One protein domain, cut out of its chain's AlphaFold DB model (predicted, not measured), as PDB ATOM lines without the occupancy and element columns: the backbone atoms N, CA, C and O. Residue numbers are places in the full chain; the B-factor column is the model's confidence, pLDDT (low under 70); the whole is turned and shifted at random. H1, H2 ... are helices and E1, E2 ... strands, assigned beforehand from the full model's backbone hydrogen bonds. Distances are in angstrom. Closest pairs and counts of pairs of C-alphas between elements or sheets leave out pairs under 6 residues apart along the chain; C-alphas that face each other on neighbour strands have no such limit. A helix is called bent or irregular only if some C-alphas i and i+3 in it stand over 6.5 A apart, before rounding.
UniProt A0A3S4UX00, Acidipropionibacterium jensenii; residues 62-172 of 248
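This is residues 62 to 172 of the 248 residues of a protein of Acidipropionibacterium jensenii (UniProt A0A3S4UX00). A strongly twisted sheet is built round one long strand, E3, which bends sharply like an L; H1 packs inside the bend, over one face of the sheet, with E8 between it and the far limb. Beyond the other limb E5 runs on into the small E6 and E7 hairpin, while H2 and H3 lie on the side of H1 away from E3, and H4 stands over E8. The printed part has 111 residues, with elements in the order H1 H2 H3 E1 E2 E3 E4 E5 E6 E7 E8 H4; the class is mixed, helices and strands. The branched sheet is mixed, E1 and E8 being its parallel pair. It is compact, with a radius of gyration of the C-alphas of 13.5 A and spans of 41 by 31 by 21 A.

E3, residues 116 to 127, bends by 94 degrees at residue 124. On one side of it lie E1, residues 100 to 103, with N 102 and O 125 2.9 A apart, and E2, residues 111 to 113, with N 111 and O 118 2.8 A apart. On the other side lie E4, residues 133 to 135, with N 126 and O 134 2.9 A apart, and E5, residues 140 to 144, with N 143 and O 119 2.9 A apart. These four are antiparallel to E3, and E2 E3 E4 form a meander, each strand the antiparallel neighbour of the one before. E8, residues 163 to 166, is parallel to E1, with N 101 and O 163 2.8 A apart. H1, residues 62 to 71, is on the sheet at a height of 8.5 A, over E3 and along it at 17 degrees on the local plane. H4, residues 167 to 172, stands up from the same face, over E8. H1 touches H2, residues 76 to 84, at a shallow tilt of 8 degrees, opposite ways, a helical hairpin; the closest C-alphas are those of Ser 71 and Ala 82, 4.9 A apart. H2 is irregular: C-alphas 78 and 81 are 8.7 A apart. H3, residues 88 to 93, is close to H2 but not clearly touching, with C-alphas of Arg 83 and Ala 91 closest at 5.1 A. E6, residues 147 to 150, and E7, residues 153 to 156, form an antiparallel hairpin, with N 148 and O 155 2.9 A apart. Every O i to N i+4 pair is within hydrogen-bond range in H1, H3 and H4, and 3 of 5 in H2.

H1 begins at C-alpha 62 (260.196, 377.161, 289.151) and measures 14.1 A; H2 measures 12.7 A. E3 runs 27.3 A to C-alpha 127 (236.086, 382.159, 280.438), and E5 runs 13.3 A. H4 ends at C-alpha 172 (242.605, 391.333, 290.588).

The C-alphas farthest apart, of Thr 137 and Asp 151, are 41.9 A apart. The printed part has no cut and no long link. Its mean pLDDT is 93.5, and no printed residue is under 70.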
ATOM      1  N   GLU A  62     261.231 376.639 288.246       93.12
ATOM      2  CA  GLU A  62     260.196 377.161 289.151       93.12
ATOM      3  C   GLU A  62     259.925 378.645 288.885       93.12
ATOM      4  O   GLU A  62     258.774 379.057 288.759       93.12
ATOM      5  N   ILE A  63     260.988 379.442 288.737       93.38
ATOM      6  CA  ILE A  63     260.889 380.880 288.463       93.38
ATOM      7  C   ILE A  63     260.347 381.140 287.055       93.38
ATOM      8  O   ILE A  63     259.564 382.069 286.865       93.38
ATOM      9  N   ILE A  64     260.721 380.314 286.074       94.69
ATOM     10  CA  ILE A  64     260.201 380.413 284.704       94.69
ATOM     11  C   ILE A  64     258.690 380.162 284.675       94.69
ATOM     12  O   ILE A  64     257.954 380.966 284.108       94.69
ATOM     13  N   VAL A  65     258.205 379.098 285.317       95.00
ATOM     14  CA  VAL A  65     256.767 378.781 285.330       95.00
ATOM     15  C   VAL A  65     255.973 379.792 286.151       95.00
ATOM     16  O   VAL A  65     254.926 380.252 285.698       95.00
ATOM     17  N   ALA A  66     256.473 380.187 287.324       93.19
ATOM     18  CA  ALA A  66     255.815 381.200 288.146       93.19
ATOM     19  C   ALA A  66     255.725 382.552 287.420       93.19
ATOM     20  O   ALA A  66     254.666 383.178 287.415       93.19
ATOM     21  N   GLY A  67     256.812 382.979 286.768       93.88
ATOM     22  CA  GLY A  67     256.844 384.203 285.973       93.88
ATOM     23  C   GLY A  67     255.883 384.159 284.786       93.88
ATOM     24  O   GLY A  67     255.131 385.108 284.576       93.88
ATOM     25  N   PHE A  68     255.819 383.027 284.079       95.62
ATOM     26  CA  PHE A  68     254.871 382.827 282.986       95.62
ATOM     27  C   PHE A  68     253.414 382.941 283.454       95.62
ATOM     28  O   PHE A  68     252.660 383.747 282.908       95.62
ATOM     29  N   LEU A  69     253.023 382.221 284.512       94.50
ATOM     30  CA  LEU A  69     251.661 382.296 285.060       94.50
ATOM     31  C   LEU A  69     251.313 383.702 285.564       94.50
ATOM     32  O   LEU A  69     250.194 384.168 285.368       94.50
ATOM     33  N   GLN A  70     252.270 384.410 286.168       92.19
ATOM     34  CA  GLN A  70     252.067 385.796 286.582       92.19
ATOM     35  C   GLN A  70     251.869 386.718 285.370       92.19
ATOM     36  O   GLN A  70     250.986 387.577 285.373       92.19
ATOM     37  N   SER A  71     252.658 386.526 284.312       92.94
ATOM     38  CA  SER A  71     252.597 387.345 283.099       92.94
ATOM     39  C   SER A  71     251.313 387.163 282.280       92.94
ATOM     40  O   SER A  71     250.934 388.081 281.558       92.94
ATOM     41  N   MET A  72     250.576 386.058 282.463       92.81
ATOM     42  CA  MET A  72     249.239 385.851 281.875       92.81
ATOM     43  C   MET A  72     248.183 386.854 282.362       92.81
ATOM     44  O   MET A  72     247.080 386.896 281.823       92.81
ATOM     45  N   THR A  73     248.483 387.651 283.388       89.31
ATOM     46  CA  THR A  73     247.572 388.699 283.869       89.31
ATOM     47  C   THR A  73     247.700 390.017 283.108       89.31
ATOM     48  O   THR A  73     246.813 390.858 283.232       89.31
ATOM     49  N   SER A  74     248.755 390.188 282.302       88.56
ATOM     50  CA  SER A  74     249.006 391.413 281.543       88.56
ATOM     51  C   SER A  74     248.715 391.202 280.052       88.56
ATOM     52  O   SER A  74     249.511 390.563 279.359       88.56
ATOM     53  N   PRO A  75     247.606 391.752 279.520       87.31
ATOM     54  CA  PRO A  75     247.270 391.655 278.097       87.31
ATOM     55  C   PRO A  75     248.120 392.579 277.207       87.31
ATOM     56  O   PRO A  75     247.959 392.583 275.985       87.31
ATOM     57  N   GLN A  76     249.018 393.382 277.789       85.62
ATOM     58  CA  GLN A  76     249.768 394.402 277.062       85.62
ATOM     59  C   GLN A  76     250.557 393.817 275.883       85.62
ATOM     60  O   GLN A  76     251.252 392.803 276.004       85.62
ATOM     61  N   ASN A  77     250.483 394.504 274.737       85.62
ATOM     62  CA  ASN A  77     251.155 394.120 273.495       85.62
ATOM     63  C   ASN A  77     250.926 392.637 273.140       85.62
ATOM     64  O   ASN A  77     251.877 391.914 272.845       85.62
ATOM     65  N   SER A  78     249.671 392.177 273.223       87.69
ATOM     66  CA  SER A  78     249.274 390.789 272.942       87.69
ATOM     67  C   SER A  78     250.024 389.770 273.808       87.69
ATOM     68  O   SER A  78     250.545 388.766 273.308       87.69
ATOM     69  N   TYR A  79     250.085 390.046 275.116       92.75
ATOM     70  CA  TYR A  79     250.777 389.231 276.120       92.75
ATOM     71  C   TYR A  79     252.278 389.068 275.832       92.75
ATOM     72  O   TYR A  79     252.856 388.000 276.052       92.75
ATOM     73  N   ARG A  80     252.929 390.128 275.331       93.12
ATOM     74  CA  ARG A  80     254.340 390.104 274.902       93.12
ATOM     75  C   ARG A  80     255.267 389.489 275.951       93.12
ATOM     76  O   ARG A  80     256.046 388.611 275.609       93.12
ATOM     77  N   ILE A  81     255.155 389.909 277.212       94.25
ATOM     78  CA  ILE A  81     256.024 389.400 278.283       94.25
ATOM     79  C   ILE A  81     255.794 387.906 278.524       94.25
ATOM     80  O   ILE A  81     256.756 387.159 278.658       94.25
ATOM     81  N   ALA A  82     254.543 387.437 278.505       95.69
ATOM     82  CA  ALA A  82     254.258 386.008 278.634       95.69
ATOM     83  C   ALA A  82     254.875 385.197 277.492       95.69
ATOM     84  O   ALA A  82     255.429 384.123 277.725       95.69
ATOM     85  N   ARG A  83     254.863 385.742 276.271       96.69
ATOM     86  CA  ARG A  83     255.511 385.122 275.109       96.69
ATOM     87  C   ARG A  83     257.030 385.026 275.258       96.69
ATOM     88  O   ARG A  83     257.609 384.084 274.727       96.69
ATOM     89  N   GLU A  84     257.677 385.916 276.014       96.19
ATOM     90  CA  GLU A  84     259.127 385.852 276.266       96.19
ATOM     91  C   GLU A  84     259.536 384.629 277.113       96.19
ATOM     92  O   GLU A  84     260.660 384.140 276.984       96.19
ATOM     93  N   TYR A  85     258.626 384.070 277.925       96.56
ATOM     94  CA  TYR A  85     258.858 382.818 278.666       96.56
ATOM     95  C   TYR A  85     258.768 381.560 277.787       96.56
ATOM     96  O   TYR A  85     259.213 380.481 278.196       96.56
ATOM     97  N   LEU A  86     258.194 381.672 276.589       97.31
ATOM     98  CA  LEU A  86     257.944 380.554 275.688       97.31
ATOM     99  C   LEU A  86     259.117 380.320 274.729       97.31
ATOM    100  O   LEU A  86     259.934 381.200 274.456       97.31
ATOM    101  N   THR A  87     259.199 379.111 274.175       97.56
ATOM    102  CA  THR A  87     259.999 378.878 272.963       97.56
ATOM    103  C   THR A  87     259.412 379.663 271.794       97.56
ATOM    104  O   THR A  87     258.211 379.907 271.755       97.56
ATOM    105  N   GLU A  88     260.224 380.003 270.795       97.00
ATOM    106  CA  GLU A  88     259.760 380.777 269.635       97.00
ATOM    107  C   GLU A  88     258.595 380.093 268.887       97.00
ATOM    108  O   GLU A  88     257.650 380.746 268.449       97.00
ATOM    109  N   ALA A  89     258.628 378.761 268.770       96.81
ATOM    110  CA  ALA A  89     257.542 377.988 268.171       96.81
ATOM    111  C   ALA A  89     256.245 378.098 268.990       96.81
ATOM    112  O   ALA A  89     255.208 378.457 268.435       96.81
ATOM    113  N   ALA A  90     256.321 377.871 270.305       97.31
ATOM    114  CA  ALA A  90     255.174 377.989 271.203       97.31
ATOM    115  C   ALA A  90     254.629 379.424 271.259       97.31
ATOM    116  O   ALA A  90     253.422 379.629 271.228       97.31
ATOM    117  N   ALA A  91     255.511 380.425 271.274       97.19
ATOM    118  CA  ALA A  91     255.144 381.835 271.257       97.19
ATOM    119  C   ALA A  91     254.382 382.235 269.990       97.19
ATOM    120  O   ALA A  91     253.583 383.160 270.054       97.19
ATOM    121  N   ARG A  92     254.614 381.577 268.849       96.44
ATOM    122  CA  ARG A  92     253.876 381.845 267.606       96.44
ATOM    123  C   ARG A  92     252.503 381.186 267.573       96.44
ATOM    124  O   ARG A  92     251.577 381.774 267.030       96.44
ATOM    125  N   SER A  93     252.381 379.973 268.108       95.56
ATOM    126  CA  SER A  93     251.135 379.201 268.054       95.56
ATOM    127  C   SER A  93     250.186 379.486 269.215       95.56
ATOM    128  O   SER A  93     249.007 379.170 269.119       95.56
ATOM    129  N   TRP A  94     250.696 380.014 270.327       97.50
ATOM    130  CA  TRP A  94     249.893 380.255 271.517       97.50
ATOM    131  C   TRP A  94     248.928 381.424 271.314       97.50
ATOM    132  O   TRP A  94     249.345 382.553 271.025       97.50
ATOM    133  N   ASP A  95     247.646 381.138 271.504       95.88
ATOM    134  CA  ASP A  95     246.557 382.100 271.437       95.88
ATOM    135  C   ASP A  95     246.003 382.363 272.849       95.88
ATOM    136  O   ASP A  95     245.268 381.531 273.374       95.88
ATOM    137  N   PRO A  96     246.364 383.485 273.498       93.81
ATOM    138  CA  PRO A  96     245.822 383.857 274.802       93.81
ATOM    139  C   PRO A  96     244.375 384.371 274.735       93.81
ATOM    140  O   PRO A  96     243.723 384.462 275.772       93.81
ATOM    141  N   GLU A  97     243.862 384.717 273.552       90.62
ATOM    142  CA  GLU A  97     242.516 385.277 273.378       90.62
ATOM    143  C   GLU A  97     241.453 384.183 273.196       90.62
ATOM    144  O   GLU A  97     240.256 384.456 273.262       90.62
ATOM    145  N   SER A  98     241.863 382.914 273.074       92.44
ATOM    146  CA  SER A  98     240.952 381.772 272.933       92.44
ATOM    147  C   SER A  98     240.074 381.509 274.168       92.44
ATOM    148  O   SER A  98     239.168 380.674 274.122       92.44
ATOM    149  N   GLY A  99     240.360 382.171 275.292       94.19
ATOM    150  CA  GLY A  99     239.653 382.043 276.564       94.19
ATOM    151  C   GLY A  99     240.593 381.783 277.741       94.19
ATOM    152  O   GLY A  99     241.818 381.785 277.611       94.19
ATOM    153  N   ALA A 100     240.007 381.547 278.916       96.81
ATOM    154  CA  ALA A 100     240.761 381.313 280.144       96.81
ATOM    155  C   ALA A 100     240.171 380.196 281.012       96.81
ATOM    156  O   ALA A 100     238.960 379.974 281.062       96.81
ATOM    157  N   VAL A 101     241.029 379.531 281.776       97.62
ATOM    158  CA  VAL A 101     240.647 378.611 282.847       97.62
ATOM    159  C   VAL A 101     240.987 379.239 284.190       97.62
ATOM    160  O   VAL A 101     242.119 379.660 284.421       97.62
ATOM    161  N   ILE A 102     240.007 379.273 285.090       97.50
ATOM    162  CA  ILE A 102     240.152 379.807 286.442       97.50
ATOM    163  C   ILE A 102     240.243 378.626 287.404       97.50
ATOM    164  O   ILE A 102     239.300 377.836 287.502       97.50
ATOM    165  N   TYR A 103     241.372 378.494 288.098       96.81
ATOM    166  CA  TYR A 103     241.648 377.361 288.982       96.81
ATOM    167  C   TYR A 103     241.822 377.780 290.446       96.81
ATOM    168  O   TYR A 103     242.129 378.936 290.764       96.81
ATOM    169  N   ASP A 104     241.628 376.819 291.347       93.62
ATOM    170  CA  ASP A 104     241.876 377.006 292.775       93.62
ATOM    171  C   ASP A 104     243.367 376.844 293.097       93.62
ATOM    172  O   ASP A 104     243.905 375.737 293.058       93.62
ATOM    173  N   ALA A 105     244.029 377.949 293.445       92.00
ATOM    174  CA  ALA A 105     245.446 377.977 293.804       92.00
ATOM    175  C   ALA A 105     245.715 377.878 295.319       92.00
ATOM    176  O   ALA A 105     246.860 378.037 295.733       92.00
ATOM    177  N   THR A 106     244.696 377.632 296.155       88.12
ATOM    178  CA  THR A 106     244.829 377.647 297.627       88.12
ATOM    179  C   THR A 106     245.847 376.623 298.124       88.12
ATOM    180  O   THR A 106     246.677 376.924 298.978       88.12
ATOM    181  N   THR A 107     245.804 375.412 297.568       87.19
ATOM    182  CA  THR A 107     246.748 374.325 297.874       87.19
ATOM    183  C   THR A 107     247.404 373.746 296.622       87.19
ATOM    184  O   THR A 107     248.218 372.831 296.722       87.19
ATOM    185  N   ASN A 108     247.084 374.287 295.442       89.75
ATOM    186  CA  ASN A 108     247.558 373.780 294.160       89.75
ATOM    187  C   ASN A 108     248.511 374.793 293.530       89.75
ATOM    188  O   ASN A 108     248.100 375.843 293.032       89.75
ATOM    189  N   THR A 109     249.798 374.465 293.554       90.25
ATOM    190  CA  THR A 109     250.857 375.259 292.928       90.25
ATOM    191  C   THR A 109     251.592 374.412 291.893       90.25
ATOM    192  O   THR A 109     251.529 373.180 291.961       90.25
ATOM    193  N   PRO A 110     252.254 375.033 290.903       91.88
ATOM    194  CA  PRO A 110     253.058 374.287 289.951       91.88
ATOM    195  C   PRO A 110     254.150 373.490 290.667       91.88
ATOM    196  O   PRO A 110     254.888 374.029 291.491       91.88
ATOM    197  N   VAL A 111     254.261 372.211 290.330       93.25
ATOM    198  CA  VAL A 111     255.290 371.311 290.844       93.25
ATOM    199  C   VAL A 111     256.363 371.157 289.779       93.25
ATOM    200  O   VAL A 111     256.071 370.822 288.630       93.25
ATOM    201  N   VAL A 112     257.612 371.385 290.173       91.38
ATOM    202  CA  VAL A 112     258.782 371.198 289.318       91.38
ATOM    203  C   VAL A 112     259.602 370.027 289.842       91.38
ATOM    204  O   VAL A 112     259.819 369.876 291.042       91.38
ATOM    205  N   THR A 113     260.045 369.155 288.942       86.31
ATOM    206  CA  THR A 113     260.890 368.002 289.262       86.31
ATOM    207  C   THR A 113     261.942 367.836 288.173       86.31
ATOM    208  O   THR A 113     261.662 367.353 287.079       86.31
ATOM    209  N   GLY A 114     263.172 368.270 288.451       78.19
ATOM    210  CA  GLY A 114     264.256 368.243 287.468       78.19
ATOM    211  C   GLY A 114     263.945 369.116 286.248       78.19
ATOM    212  O   GLY A 114     264.051 370.336 286.315       78.19
ATOM    213  N   SER A 115     263.585 368.487 285.126       72.75
ATOM    214  CA  SER A 115     263.222 369.165 283.869       72.75
ATOM    215  C   SER A 115     261.717 369.185 283.583       72.75
ATOM    216  O   SER A 115     261.287 369.810 282.615       72.75
ATOM    217  N   THR A 116     260.897 368.533 284.410       83.81
ATOM    218  CA  THR A 116     259.439 368.535 284.250       83.81
ATOM    219  C   THR A 116     258.815 369.594 285.141       83.81
ATOM    220  O   THR A 116     259.206 369.727 286.300       83.81
ATOM    221  N   ALA A 117     257.824 370.315 284.624       93.25
ATOM    222  CA  ALA A 117     257.039 371.259 285.402       93.25
ATOM    223  C   ALA A 117     255.562 371.101 285.054       93.25
ATOM    224  O   ALA A 117     255.203 371.187 283.881       93.25
ATOM    225  N   GLY A 118     254.716 370.891 286.058       95.06
ATOM    226  CA  GLY A 118     253.294 370.666 285.838       95.06
ATOM    227  C   GLY A 118     252.397 371.305 286.884       95.06
ATOM    228  O   GLY A 118     252.838 371.669 287.971       95.06
ATOM    229  N   LEU A 119     251.122 371.454 286.541       96.06
ATOM    230  CA  LEU A 119     250.092 372.010 287.410       96.06
ATOM    231  C   LEU A 119     248.849 371.128 287.342       96.06
ATOM    232  O   LEU A 119     248.209 371.028 286.297       96.06
ATOM    233  N   LYS A 120     248.489 370.541 288.485       96.50
ATOM    234  CA  LYS A 120     247.204 369.870 288.679       96.50
ATOM    235  C   LYS A 120     246.380 370.669 289.666       96.50
ATOM    236  O   LYS A 120     246.846 370.920 290.773       96.50
ATOM    237  N   ALA A 121     245.183 371.081 289.268       96.25
ATOM    238  CA  ALA A 121     244.315 371.873 290.131       96.25
ATOM    239  C   ALA A 121     242.836 371.723 289.750       96.25
ATOM    240  O   ALA A 121     242.528 371.563 288.566       96.25
ATOM    241  N   PRO A 122     241.901 371.822 290.709       96.75
ATOM    242  CA  PRO A 122     240.477 371.936 290.414       96.75
ATOM    243  C   PRO A 122     240.168 373.203 289.609       96.75
ATOM    244  O   PRO A 122     240.692 374.282 289.898       96.75
ATOM    245  N   ILE A 123     239.284 373.076 288.620       97.19
ATOM    246  CA  ILE A 123     238.753 374.209 287.859       97.19
ATOM    247  C   ILE A 123     237.531 374.757 288.586       97.19
ATOM    248  O   ILE A 123     236.620 374.009 288.934       97.19
ATOM    249  N   ILE A 124     237.498 376.073 288.755       96.81
ATOM    250  CA  ILE A 124     236.372 376.816 289.322       96.81
ATOM    251  C   ILE A 124     235.439 377.274 288.199       96.81
ATOM    252  O   ILE A 124     234.217 377.147 288.287       96.81
ATOM    253  N   ALA A 125     236.020 377.806 287.123       96.56
ATOM    254  CA  ALA A 125     235.271 378.311 285.986       96.56
ATOM    255  C   ALA A 125     236.106 378.363 284.711       96.56
ATOM    256  O   ALA A 125     237.335 378.290 284.735       96.56
ATOM    257  N   ARG A 126     235.408 378.521 283.590       96.81
ATOM    258  CA  ARG A 126     236.003 378.869 282.302       96.81
ATOM    259  C   ARG A 126     235.486 380.217 281.833       96.81
ATOM    260  O   ARG A 126     234.319 380.537 282.047       96.81
ATOM    261  N   LEU A 127     236.367 380.952 281.182       95.25
ATOM    262  CA  LEU A 127     236.086 382.159 280.438       95.25
ATOM    263  C   LEU A 127     236.161 381.810 278.953       95.25
ATOM    264  O   LEU A 127     237.142 381.197 278.528       95.25
ATOM    265  N   ASP A 128     235.137 382.148 278.181       93.50
ATOM    266  CA  ASP A 128     235.242 382.069 276.723       93.50
ATOM    267  C   ASP A 128     236.007 383.276 276.148       93.50
ATOM    268  O   ASP A 128     236.388 384.195 276.879       93.50
ATOM    269  N   ALA A 129     236.242 383.268 274.835       89.56
ATOM    270  CA  ALA A 129     236.922 384.356 274.127       89.56
ATOM    271  C   ALA A 129     236.191 385.709 274.240       89.56
ATOM    272  O   ALA A 129     236.810 386.758 274.104       89.56
ATOM    273  N   ALA A 130     234.884 385.696 274.524       86.38
ATOM    274  CA  ALA A 130     234.072 386.893 274.722       86.38
ATOM    275  C   ALA A 130     234.013 387.331 276.198       86.38
ATOM    276  O   ALA A 130     233.178 388.154 276.558       86.38
ATOM    277  N   GLY A 131     234.832 386.756 277.085       89.25
ATOM    278  CA  GLY A 131     234.852 387.129 278.498       89.25
ATOM    279  C   GLY A 131     233.653 386.611 279.303       89.25
ATOM    280  O   GLY A 131     233.401 387.085 280.415       89.25
ATOM    281  N   ARG A 132     232.879 385.643 278.797       90.69
ATOM    282  CA  ARG A 132     231.726 385.097 279.529       90.69
ATOM    283  C   ARG A 132     232.169 384.022 280.500       90.69
ATOM    284  O   ARG A 132     232.824 383.044 280.144       90.69
ATOM    285  N   TYR A 133     231.783 384.206 281.756       92.88
ATOM    286  CA  TYR A 133     232.155 383.321 282.849       92.88
ATOM    287  C   TYR A 133     231.163 382.164 282.973       92.88
ATOM    288  O   TYR A 133     229.966 382.377 283.172       92.88
ATOM    289  N   ARG A 134     231.667 380.927 282.931       94.56
ATOM    290  CA  ARG A 134     230.884 379.708 283.155       94.56
ATOM    291  C   ARG A 134     231.472 378.892 284.311       94.56
ATOM    292  O   ARG A 134     232.554 378.317 284.138       94.56
ATOM    293  N   PRO A 135     230.778 378.784 285.460       94.31
ATOM    294  CA  PRO A 135     231.226 377.932 286.554       94.31
ATOM    295  C   PRO A 135     231.208 376.462 286.131       94.31
ATOM    296  O   PRO A 135     230.351 376.034 285.355       94.31
ATOM    297  N   VAL A 136     232.153 375.684 286.652       94.62
ATOM    298  CA  VAL A 136     232.224 374.235 286.432       94.62
ATOM    299  C   VAL A 136     232.487 373.521 287.750       94.62
ATOM    300  O   VAL A 136     233.079 374.079 288.665       94.62
ATOM    301  N   THR A 137     232.038 372.273 287.855       92.38
ATOM    302  CA  THR A 137     232.240 371.434 289.040       92.38
ATOM    303  C   THR A 137     232.799 370.077 288.631       92.38
ATOM    304  O   THR A 137     232.553 369.600 287.522       92.38
ATOM    305  N   GLY A 138     233.598 369.466 289.511       93.19
ATOM    306  CA  GLY A 138     234.160 368.126 289.295       93.19
ATOM    307  C   GLY A 138     235.202 368.022 288.173       93.19
ATOM    308  O   GLY A 138     235.490 366.917 287.727       93.19
ATOM    309  N   GLN A 139     235.756 369.142 287.701       95.69
ATOM    310  CA  GLN A 139     236.787 369.168 286.658       95.69
ATOM    311  C   GLN A 139     238.118 369.669 287.219       95.69
ATOM    312  O   GLN A 139     238.140 370.504 288.122       95.69
ATOM    313  N   SER A 140     239.224 369.198 286.651       95.94
ATOM    314  CA  SER A 140     240.578 369.636 286.994       95.94
ATOM    315  C   SER A 140     241.414 369.872 285.741       95.94
ATOM    316  O   SER A 140     241.195 369.229 284.715       95.94
ATOM    317  N   ILE A 141     242.385 370.774 285.841       95.94
ATOM    318  CA  ILE A 141     243.490 370.868 284.886       95.94
ATOM    319  C   ILE A 141     244.587 369.876 285.264       95.94
ATOM    320  O   ILE A 141     244.797 369.599 286.445       95.94
ATOM    321  N   ASP A 142     245.279 369.372 284.249       96.31
ATOM    322  CA  ASP A 142     246.520 368.611 284.362       96.31
ATOM    323  C   ASP A 142     247.446 369.101 283.249       96.31
ATOM    324  O   ASP A 142     247.302 368.728 282.085       96.31
ATOM    325  N   LEU A 143     248.298 370.061 283.594       96.12
ATOM    326  CA  LEU A 143     249.177 370.743 282.656       96.12
ATOM    327  C   LEU A 143     250.603 370.258 282.846       96.12
ATOM    328  O   LEU A 143     251.075 370.130 283.974       96.12
ATOM    329  N   ASP A 144     251.306 370.094 281.736       95.56
ATOM    330  CA  ASP A 144     252.749 369.909 281.695       95.56
ATOM    331  C   ASP A 144     253.332 370.972 280.770       95.56
ATOM    332  O   ASP A 144     253.112 370.955 279.558       95.56
ATOM    333  N   PHE A 145     254.068 371.907 281.367       95.94
ATOM    334  CA  PHE A 145     254.592 373.081 280.683       95.94
ATOM    335  C   PHE A 145     255.744 372.744 279.726       95.94
ATOM    336  O   PHE A 145     256.083 373.548 278.858       95.94
ATOM    337  N   GLY A 146     256.362 371.564 279.862       94.56
ATOM    338  CA  GLY A 146     257.503 371.137 279.054       94.56
ATOM    339  C   GLY A 146     258.648 372.152 279.054       94.56
ATOM    340  O   GLY A 146     258.723 373.020 278.182       94.56
ATOM    341  N   ILE A 147     259.582 372.035 279.992       94.88
ATOM    342  CA  ILE A 147     260.710 372.963 280.077       94.88
ATOM    343  C   ILE A 147     261.848 372.497 279.169       94.88
ATOM    344  O   ILE A 147     262.298 371.357 279.247       94.88
ATOM    345  N   THR A 148     262.340 373.396 278.319       94.38
ATOM    346  CA  THR A 148     263.476 373.144 277.426       94.38
ATOM    347  C   THR A 148     264.485 374.286 277.479       94.38
ATOM    348  O   THR A 148     264.177 375.380 277.948       94.38
ATOM    349  N   ARG A 149     265.709 374.033 277.015       94.00
ATOM    350  CA  ARG A 149     266.782 375.028 276.968       94.00
ATOM    351  C   ARG A 149     266.955 375.541 275.539       94.00
ATOM    352  O   ARG A 149     267.198 374.750 274.633       94.00
ATOM    353  N   VAL A 150     266.871 376.855 275.363       94.06
ATOM    354  CA  VAL A 150     267.087 377.580 274.101       94.06
ATOM    355  C   VAL A 150     268.173 378.620 274.353       94.06
ATOM    356  O   VAL A 150     268.059 379.398 275.295       94.06
ATOM    357  N   ASP A 151     269.262 378.581 273.583       91.81
ATOM    358  CA  ASP A 151     270.408 379.501 273.717       91.81
ATOM    359  C   ASP A 151     270.960 379.626 275.152       91.81
ATOM    360  O   ASP A 151     271.391 380.682 275.608       91.81
ATOM    361  N   GLY A 152     270.936 378.518 275.898       91.81
ATOM    362  CA  GLY A 152     271.400 378.471 277.287       91.81
ATOM    363  C   GLY A 152     270.368 378.908 278.334       91.81
ATOM    364  O   GLY A 152     270.600 378.691 279.524       91.81
ATOM    365  N   GLU A 153     269.214 379.435 277.926       94.19
ATOM    366  CA  GLU A 153     268.135 379.881 278.813       94.19
ATOM    367  C   GLU A 153     266.953 378.903 278.810       94.19
ATOM    368  O   GLU A 153     266.680 378.221 277.824       94.19
ATOM    369  N   LEU A 154     266.256 378.793 279.940       94.50
ATOM    370  CA  LEU A 154     265.077 377.936 280.052       94.50
ATOM    371  C   LEU A 154     263.843 378.625 279.461       94.50
ATOM    372  O   LEU A 154     263.620 379.819 279.686       94.50
ATOM    373  N   ARG A 155     263.048 377.849 278.721       96.19
ATOM    374  CA  ARG A 155     261.815 378.268 278.048       96.19
ATOM    375  C   ARG A 155     260.743 377.181 278.132       96.19
ATOM    376  O   ARG A 155     261.048 375.991 278.211       96.19
ATOM    377  N   ILE A 156     259.486 377.606 278.086       96.69
ATOM    378  CA  ILE A 156     258.297 376.746 278.079       96.69
ATOM    379  C   ILE A 156     257.978 376.343 276.636       96.69
ATOM    380  O   ILE A 156     257.823 377.187 275.752       96.69
ATOM    381  N   SER A 157     257.892 375.040 276.384       96.69
ATOM    382  CA  SER A 157     257.587 374.479 275.059       96.69
ATOM    383  C   SER A 157     256.114 374.118 274.882       96.69
ATOM    384  O   SER A 157     255.641 374.068 273.750       96.69
ATOM    385  N   ARG A 158     255.388 373.892 275.984       96.56
ATOM    386  CA  ARG A 158     253.971 373.516 275.989       96.56
ATOM    387  C   ARG A 158     253.172 374.475 276.877       96.56
ATOM    388  O   ARG A 158     252.923 374.169 278.040       96.56
ATOM    389  N   PRO A 159     252.815 375.667 276.377       96.81
ATOM    390  CA  PRO A 159     251.869 376.525 277.077       96.81
ATOM    391  C   PRO A 159     250.487 375.850 277.151       96.81
ATOM    392  O   PRO A 159     250.201 374.967 276.341       96.81
ATOM    393  N   PRO A 160     249.627 376.248 278.103       96.44
ATOM    394  CA  PRO A 160     248.244 375.794 278.125       96.44
ATOM    395  C   PRO A 160     247.444 376.351 276.941       96.44
ATOM    396  O   PRO A 160     247.840 377.337 276.314       96.44
ATOM    397  N   ASP A 161     246.279 375.750 276.698       93.50
ATOM    398  CA  ASP A 161     245.276 376.296 275.785       93.50
ATOM    399  C   ASP A 161     244.701 377.587 276.390       93.50
ATOM    400  O   ASP A 161     244.037 377.556 277.432       93.50
ATOM    401  N   GLY A 162     244.982 378.732 275.764       95.31
ATOM    402  CA  GLY A 162     244.587 380.039 276.284       95.31
ATOM    403  C   GLY A 162     245.319 380.437 277.563       95.31
ATOM    404  O   GLY A 162     246.513 380.173 277.752       95.31
ATOM    405  N   LEU A 163     244.591 381.116 278.448       96.88
ATOM    406  CA  LEU A 163     245.089 381.586 279.738       96.88
ATOM    407  C   LEU A 163     244.729 380.618 280.866       96.88
ATOM    408  O   LEU A 163     243.651 380.030 280.899       96.88
ATOM    409  N   VAL A 164     245.604 380.520 281.864       97.12
ATOM    410  CA  VAL A 164     245.342 379.788 283.108       97.12
ATOM    411  C   VAL A 164     245.602 380.727 284.273       97.12
ATOM    412  O   VAL A 164     246.731 381.139 284.520       97.12
ATOM    413  N   LEU A 165     244.538 381.082 284.987       96.00
ATOM    414  CA  LEU A 165     244.557 382.101 286.027       96.00
ATOM    415  C   LEU A 165     244.135 381.490 287.357       96.00
ATOM    416  O   LEU A 165     243.131 380.785 287.445       96.00
ATOM    417  N   SER A 166     244.867 381.798 288.424       95.44
ATOM    418  CA  SER A 166     244.351 381.524 289.764       95.44
ATOM    419  C   SER A 166     243.126 382.400 290.024       95.44
ATOM    420  O   SER A 166     243.032 383.515 289.502       95.44
ATOM    421  N   LEU A 167     242.203 381.947 290.875       94.00
ATOM    422  CA  LEU A 167     241.069 382.779 291.300       94.00
ATOM    423  C   LEU A 167     241.521 384.154 291.822       94.00
ATOM    424  O   LEU A 167     240.916 385.185 291.519       94.00
ATOM    425  N   PHE A 168     242.625 384.174 292.571       91.56
ATOM    426  CA  PHE A 168     243.234 385.403 293.067       91.56
ATOM    427  C   PHE A 168     243.716 386.317 291.932       91.56
ATOM    428  O   PHE A 168     243.402 387.505 291.932       91.56
ATOM    429  N   ALA A 169     244.435 385.784 290.941       91.44
ATOM    430  CA  ALA A 169     244.880 386.559 289.785       91.44
ATOM    431  C   ALA A 169     243.693 387.111 288.980       91.44
ATOM    432  O   ALA A 169     243.664 388.301 288.673       91.44
ATOM    433  N   PHE A 170     242.684 386.278 288.713       93.50
ATOM    434  CA  PHE A 170     241.473 386.670 287.993       93.50
ATOM    435  C   PHE A 170     240.740 387.823 288.692       93.50
ATOM    436  O   PHE A 170     240.515 388.866 288.086       93.50
ATOM    437  N   SER A 171     240.458 387.685 289.993       90.62
ATOM    438  CA  SER A 171     239.763 388.717 290.785       90.62
ATOM    439  C   SER A 171     240.494 390.064 290.865       90.62
ATOM    440  O   SER A 171     239.864 391.080 291.159       90.62
ATOM    441  N   ARG A 172     241.810 390.096 290.616       88.12
ATOM    442  CA  ARG A 172     242.605 391.333 290.588       88.12
ATOM    443  C   ARG A 172     242.754 391.920 289.191       88.12
ATOM    444  O   ARG A 172     242.782 393.138 289.061       88.12
TER     445      ARG A 172